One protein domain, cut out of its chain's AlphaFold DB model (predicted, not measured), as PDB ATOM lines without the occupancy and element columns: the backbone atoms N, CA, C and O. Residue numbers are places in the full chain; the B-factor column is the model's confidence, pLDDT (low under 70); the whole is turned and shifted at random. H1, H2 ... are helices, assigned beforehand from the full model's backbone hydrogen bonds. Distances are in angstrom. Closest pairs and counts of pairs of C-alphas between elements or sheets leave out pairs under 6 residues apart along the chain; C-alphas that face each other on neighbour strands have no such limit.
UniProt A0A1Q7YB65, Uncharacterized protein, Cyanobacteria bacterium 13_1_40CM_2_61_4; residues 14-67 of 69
ATOM      1  N   ALA A  14     177.530 259.869 187.282       78.50
ATOM      2  CA  ALA A  14     177.940 258.474 187.343       78.50
ATOM      3  C   ALA A  14     179.363 258.291 186.810       78.50
ATOM      4  O   ALA A  14     179.811 258.977 185.888       78.50
ATOM      5  N   ARG A  15     180.079 257.333 187.401       79.56
ATOM      6  CA  ARG A  15     181.364 256.841 186.903       79.56
ATOM      7  C   ARG A  15     181.408 255.332 187.065       79.56
ATOM      8  O   ARG A  15     181.212 254.826 188.166       79.56
ATOM      9  N   PHE A  16     181.716 254.631 185.981       79.56
ATOM     10  CA  PHE A  16     181.844 253.179 185.995       79.56
ATOM     11  C   PHE A  16     183.267 252.782 186.395       79.56
ATOM     12  O   PHE A  16     184.248 253.165 185.754       79.56
ATOM     13  N   VAL A  17     183.379 252.036 187.493       80.19
ATOM     14  CA  VAL A  17     184.646 251.510 188.013       80.19
ATOM     15  C   VAL A  17     184.792 250.079 187.509       80.19
ATOM     16  O   VAL A  17     184.101 249.180 187.971       80.19
ATOM     17  N   MET A  18     185.682 249.889 186.538       77.38
ATOM     18  CA  MET A  18     185.748 248.652 185.750       77.38
ATOM     19  C   MET A  18     186.705 247.593 186.302       77.38
ATOM     20  O   MET A  18     186.564 246.414 185.992       77.38
ATOM     21  N   PHE A  19     187.693 247.987 187.108       80.69
ATOM     22  CA  PHE A  19     188.732 247.070 187.565       80.69
ATOM     23  C   PHE A  19     188.663 246.804 189.064       80.69
ATOM     24  O   PHE A  19     188.632 247.723 189.881       80.69
ATOM     25  N   GLN A  20     188.772 245.526 189.428       84.19
ATOM     26  CA  GLN A  20     188.751 245.078 190.820       84.19
ATOM     27  C   GLN A  20     189.871 245.696 191.670       84.19
ATOM     28  O   GLN A  20     189.685 245.889 192.864       84.19
ATOM     29  N   HIS A  21     191.014 246.070 191.082       87.38
ATOM     30  CA  HIS A  21     192.108 246.704 191.828       87.38
ATOM     31  C   HIS A  21     191.739 248.082 192.412       87.38
ATOM     32  O   HIS A  21     192.465 248.596 193.269       87.38
ATOM     33  N   TRP A  22     190.629 248.682 191.968       88.62
ATOM     34  CA  TRP A  22     190.039 249.889 192.550       88.62
ATOM     35  C   TRP A  22     189.062 249.618 193.688       88.62
ATOM     36  O   TRP A  22     188.668 250.557 194.375       88.62
ATOM     37  N   ILE A  23     188.693 248.365 193.923       90.44
ATOM     38  CA  ILE A  23     187.813 247.957 195.012       90.44
ATOM     39  C   ILE A  23     188.680 247.394 196.140       90.44
ATOM     40  O   ILE A  23     189.525 246.521 195.930       90.44
ATOM     41  N   ARG A  24     188.520 247.929 197.349       89.81
ATOM     42  CA  ARG A  24     189.207 247.430 198.547       89.81
ATOM     43  C   ARG A  24     188.551 246.140 199.045       89.81
ATOM     44  O   ARG A  24     187.413 245.831 198.708       89.81
ATOM     45  N   ALA A  25     189.254 245.415 199.913       92.69
ATOM     46  CA  ALA A  25     188.735 244.194 200.534       92.69
ATOM     47  C   ALA A  25     187.471 244.424 201.388       92.69
ATOM     48  O   ALA A  25     186.692 243.498 201.578       92.69
ATOM     49  N   ASP A  26     187.256 245.649 201.876       94.25
ATOM     50  CA  ASP A  26     186.059 246.059 202.625       94.25
ATOM     51  C   ASP A  26     184.887 246.503 201.723       94.25
ATOM     52  O   ASP A  26     183.869 246.976 202.224       94.25
ATOM     53  N   GLY A  27     185.019 246.374 200.397       86.69
ATOM     54  CA  GLY A  27     183.996 246.768 199.426       86.69
ATOM     55  C   GLY A  27     183.969 248.265 199.100       86.69
ATOM     56  O   GLY A  27     183.145 248.692 198.294       86.69
ATOM     57  N   THR A  28     184.864 249.079 199.671       91.00
ATOM     58  CA  THR A  28     184.933 250.514 199.358       91.00
ATOM     59  C   THR A  28     185.761 250.800 198.100       91.00
ATOM     60  O   THR A  28     186.722 250.097 197.782       91.00
ATOM     61  N   VAL A  29     185.432 251.886 197.395       88.94
ATOM     62  CA  VAL A  29     186.158 252.331 196.192       88.94
ATOM     63  C   VAL A  29     187.401 253.139 196.579       88.94
ATOM     64  O   VAL A  29     187.356 254.031 197.436       88.94
ATOM     65  N   ARG A  30     188.546 252.829 195.968       88.75
ATOM     66  CA  ARG A  30     189.805 253.562 196.145       88.75
ATOM     67  C   ARG A  30     189.730 254.935 195.470       88.75
ATOM     68  O   ARG A  30     189.115 255.096 194.427       88.75
ATOM     69  N   ALA A  31     190.362 255.945 196.069       86.62
ATOM     70  CA  ALA A  31     190.279 257.325 195.574       86.62
ATOM     71  C   ALA A  31     190.926 257.513 194.185       86.62
ATOM     72  O   ALA A  31     190.498 258.367 193.413       86.62
ATOM     73  N   ASP A  32     191.924 256.692 193.846       84.19
ATOM     74  CA  ASP A  32     192.567 256.671 192.528       84.19
ATOM     75  C   ASP A  32     191.611 256.246 191.405       84.19
ATOM     76  O   ASP A  32     191.805 256.662 190.265       84.19
ATOM     77  N   ALA A  33     190.521 255.544 191.727       83.00
ATOM     78  CA  ALA A  33     189.438 255.247 190.792       83.00
ATOM     79  C   ALA A  33     188.735 256.506 190.263       83.00
ATOM     80  O   ALA A  33     188.040 256.416 189.258       83.00
ATOM     81  N   PHE A  34     188.902 257.664 190.920       79.25
ATOM     82  CA  PHE A  34     188.360 258.956 190.487       79.25
ATOM     83  C   PHE A  34     189.391 259.837 189.772       79.25
ATOM     84  O   PHE A  34     189.033 260.860 189.181       79.25
ATOM     85  N   VAL A  35     190.658 259.432 189.740       78.94
ATOM     86  CA  VAL A  35     191.692 260.143 188.987       78.94
ATOM     87  C   VAL A  35     191.532 259.783 187.504       78.94
ATOM     88  O   VAL A  35     191.364 258.606 187.179       78.94
ATOM     89  N   PRO A  36     191.495 260.755 186.576       68.81
ATOM     90  CA  PRO A  36     191.450 260.444 185.152       68.81
ATOM     91  C   PRO A  36     192.713 259.662 184.757       68.81
ATOM     92  O   PRO A  36     193.818 260.123 185.061       68.81
ATOM     93  N   PRO A  37     192.596 258.499 184.094       65.88
ATOM     94  CA  PRO A  37     193.764 257.841 183.527       65.88
ATOM     95  C   PRO A  37     194.345 258.712 182.403       65.88
ATOM     96  O   PRO A  37     193.640 259.517 181.791       65.88
ATOM     97  N   LYS A  38     195.648 258.567 182.129       67.44
ATOM     98  CA  LYS A  38     196.363 259.394 181.137       67.44
ATOM     99  C   LYS A  38     195.768 259.308 179.724       67.44
ATOM    100  O   LYS A  38     195.964 260.226 178.937       67.44
ATOM    101  N   ASP A  39     195.070 258.221 179.416       68.12
ATOM    102  CA  ASP A  39     194.418 257.942 178.135       68.12
ATOM    103  C   ASP A  39     192.927 258.333 178.097       68.12
ATOM    104  O   ASP A  39     192.276 258.138 177.073       68.12
ATOM    105  N   LEU A  40     192.387 258.906 179.185       59.94
ATOM    106  CA  LEU A  40     191.011 259.410 179.327       59.94
ATOM    107  C   LEU A  40     189.886 258.380 179.120       59.94
ATOM    108  O   LEU A  40     188.712 258.763 179.176       59.94
ATOM    109  N   GLN A  41     190.203 257.088 178.964       55.19
ATOM    110  CA  GLN A  41     189.217 256.046 178.635       55.19
ATOM    111  C   GLN A  41     188.160 255.818 179.731       55.19
ATOM    112  O   GLN A  41     187.160 255.148 179.494       55.19
ATOM    113  N   LEU A  42     188.351 256.393 180.925       59.00
ATOM    114  CA  LEU A  42     187.487 256.217 182.101       59.00
ATOM    115  C   LEU A  42     187.127 257.553 182.763       59.00
ATOM    116  O   LEU A  42     187.058 257.667 183.989       59.00
ATOM    117  N   SER A  43     186.973 258.593 181.948       60.22
ATOM    118  CA  SER A  43     186.523 259.906 182.407       60.22
ATOM    119  C   SER A  43     185.078 259.853 182.926       60.22
ATOM    120  O   SER A  43     184.278 259.013 182.521       60.22
ATOM    121  N   ALA A  44     184.756 260.729 183.882       61.84
ATOM    122  CA  ALA A  44     183.391 260.880 184.368       61.84
ATOM    123  C   ALA A  44     182.516 261.451 183.244       61.84
ATOM    124  O   ALA A  44     182.852 262.490 182.667       61.84
ATOM    125  N   THR A  45     181.400 260.788 182.953       67.94
ATOM    126  CA  THR A  45     180.454 261.226 181.927       67.94
ATOM    127  C   THR A  45     179.308 261.962 182.600       67.94
ATOM    128  O   THR A  45     178.702 261.473 183.553       67.94
ATOM    129  N   ARG A  46     179.004 263.166 182.112       71.25
ATOM    130  CA  ARG A  46     177.819 263.905 182.542       71.25
ATOM    131  C   ARG A  46     176.586 263.267 181.902       71.25
ATOM    132  O   ARG A  46     176.459 263.266 180.680       71.25
ATOM    133  N   HIS A  47     175.685 262.743 182.723       70.31
ATOM    134  CA  HIS A  47     174.476 262.053 182.287       70.31
ATOM    135  C   HIS A  47     173.258 262.968 182.483       70.31
ATOM    136  O   HIS A  47     172.605 262.949 183.519       70.31
ATOM    137  N   ILE A  48     172.960 263.804 181.485       72.56
ATOM    138  CA  ILE A  48     171.843 264.759 181.559       72.56
ATOM    139  C   ILE A  48     170.514 264.003 181.405       72.56
ATOM    140  O   ILE A  48     170.316 263.300 180.415       72.56
ATOM    141  N   SER A  49     169.596 264.180 182.359       75.81
ATOM    142  CA  SER A  49     168.235 263.611 182.342       75.81
ATOM    143  C   SER A  49     168.155 262.077 182.301       75.81
ATOM    144  O   SER A  49     167.142 261.531 181.860       75.81
ATOM    145  N   LEU A  50     169.192 261.367 182.753       77.06
ATOM    146  CA  LEU A  50     169.137 259.912 182.902       77.06
ATOM    147  C   LEU A  50     168.599 259.532 184.280       77.06
ATOM    148  O   LEU A  50     168.991 260.096 185.299       77.06
ATOM    149  N   SER A  51     167.696 258.553 184.299       83.19
ATOM    150  CA  SER A  51     167.278 257.912 185.540       83.19
ATOM    151  C   SER A  51     168.400 257.026 186.078       83.19
ATOM    152  O   SER A  51     169.257 256.557 185.329       83.19
ATOM    153  N   GLU A  52     168.358 256.735 187.376       84.12
ATOM    154  CA  GLU A  52     169.264 255.766 188.003       84.12
ATOM    155  C   GLU A  52     169.240 254.409 187.283       84.12
ATOM    156  O   GLU A  52     170.287 253.830 187.012       84.12
ATOM    157  N   PHE A  53     168.053 253.936 186.895       86.44
ATOM    158  CA  PHE A  53     167.895 252.695 186.137       86.44
ATOM    159  C   PHE A  53     168.667 252.722 184.808       86.44
ATOM    160  O   PHE A  53     169.424 251.802 184.513       86.44
ATOM    161  N   ALA A  54     168.539 253.805 184.038       81.69
ATOM    162  CA  ALA A  54     169.228 253.935 182.758       81.69
ATOM    163  C   ALA A  54     170.757 254.058 182.926       81.69
ATOM    164  O   ALA A  54     171.516 253.608 182.069       81.69
ATOM    165  N   ILE A  55     171.228 254.631 184.041       84.62
ATOM    166  CA  ILE A  55     172.657 254.644 184.395       84.62
ATOM    167  C   ILE A  55     173.174 253.214 184.595       84.62
ATOM    168  O   ILE A  55     174.256 252.888 184.103       84.62
ATOM    169  N   TRP A  56     172.407 252.353 185.270       85.00
ATOM    170  CA  TRP A  56     172.776 250.949 185.461       85.00
ATOM    171  C   TRP A  56     172.803 250.162 184.148       85.00
ATOM    172  O   TRP A  56     173.791 249.474 183.902       85.00
ATOM    173  N   GLU A  57     171.807 250.331 183.271       86.88
ATOM    174  CA  GLU A  57     171.811 249.693 181.943       86.88
ATOM    175  C   GLU A  57     173.060 250.073 181.128       86.88
ATOM    176  O   GLU A  57     173.709 249.215 180.530       86.88
ATOM    177  N   ILE A  58     173.458 251.354 181.143       83.12
ATOM    178  CA  ILE A  58     174.701 251.803 180.491       83.12
ATOM    179  C   ILE A  58     175.918 251.122 181.129       83.12
ATOM    180  O   ILE A  58     176.818 250.674 180.414       83.12
ATOM    181  N   GLY A  59     175.951 251.026 182.459       80.25
ATOM    182  CA  GLY A  59     177.031 250.363 183.187       80.25
ATOM    183  C   GLY A  59     177.200 248.896 182.807       80.25
ATOM    184  O   GLY A  59     178.325 248.458 182.567       80.25
ATOM    185  N   GLU A  60     176.100 248.154 182.680       83.50
ATOM    186  CA  GLU A  60     176.109 246.753 182.243       83.50
ATOM    187  C   GLU A  60     176.624 246.594 180.806       83.50
ATOM    188  O   GLU A  60     177.410 245.682 180.522       83.50
ATOM    189  N   LEU A  61     176.247 247.505 179.904       82.38
ATOM    190  CA  LEU A  61     176.752 247.515 178.529       82.38
ATOM    191  C   LEU A  61     178.262 247.771 178.486       82.38
ATOM    192  O   LEU A  61     178.986 247.051 177.794       82.38
ATOM    193  N   VAL A  62     178.752 248.755 179.246       77.62
ATOM    194  CA  VAL A  62     180.190 249.059 179.344       77.62
ATOM    195  C   VAL A  62     180.952 247.877 179.950       77.62
ATOM    196  O   VAL A  62     181.996 247.493 179.419       77.62
ATOM    197  N   ALA A  63     180.415 247.262 181.009       78.06
ATOM    198  CA  ALA A  63     180.975 246.065 181.639       78.06
ATOM    199  C   ALA A  63     181.104 244.901 180.655       78.06
ATOM    200  O   ALA A  63     182.167 244.291 180.546       78.06
ATOM    201  N   THR A  64     180.050 244.647 179.884       80.25
ATOM    202  CA  THR A  64     180.022 243.577 178.883       80.25
ATOM    203  C   THR A  64     180.993 243.848 177.731       80.25
ATOM    204  O   THR A  64     181.690 242.935 177.289       80.25
ATOM    205  N   ALA A  65     181.088 245.095 177.259       72.94
ATOM    206  CA  ALA A  65     181.977 245.473 176.158       72.94
ATOM    207  C   ALA A  65     183.472 245.324 176.502       72.94
ATOM    208  O   ALA A  65     184.280 245.038 175.622       72.94
ATOM    209  N   GLN A  66     183.844 245.486 177.774       63.19
ATOM    210  CA  GLN A  66     185.229 245.341 178.244       63.19
ATOM    211  C   GLN A  66     185.636 243.878 178.521       63.19
ATOM    212  O   GLN A  66     186.814 243.610 178.739       63.19
ATOM    213  N   CYS A  67     184.708 242.913 178.448       52.62
ATOM    214  CA  CYS A  67     184.986 241.473 178.585       52.62
ATOM    215  C   CYS A  67     185.516 240.794 177.296       52.62
ATOM    216  O   CYS A  67     185.511 239.568 177.214       52.62
TER     217      CYS A  67
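This is residues 14 to 67 of the 69 residues of an uncharacterized protein of Cyanobacteria bacterium 13_1_40CM_2_61_4 (UniProt A0A1Q7YB65). This domain has little regular structure: one longer helix, H2, on one side and a single short helical turn, H1, on the other, joined by a long looping stretch with no named element. Before H1, residues 14 to 30 run past the middle, swing out to a loop at Ala 25 and fold back. The printed part has 54 residues with two named helices, H1 then H2, and no named strand; the class is all helix, with only 18 residues in named elements. It is only just compact, close to loose, with a radius of gyration of the C-alphas of 11.9 A and spans of 31 by 25 by 22 A.

H1, residues 31 to 34, begins at C-alpha 31 (190.279, 257.325, 195.574). H2, residues 52 to 65, is 20.2 A long and ends at C-alpha 65 (181.977, 245.473, 176.158).

H1 and H2 are apart. In H2 every O i to N i+4 pair is within hydrogen-bond range; H1 is too short for such a pair, and its one O i to N i+3 pair is within range.

The C-alphas of Ala 25 and Ser 49, the two farthest apart, are 33.6 A apart. The printed part has no cut, and the link from H1 to H2, 17 residues, is long. The mean pLDDT of the printed part is 78.1, with residues 36 to 45 and 66 to 67 under 70.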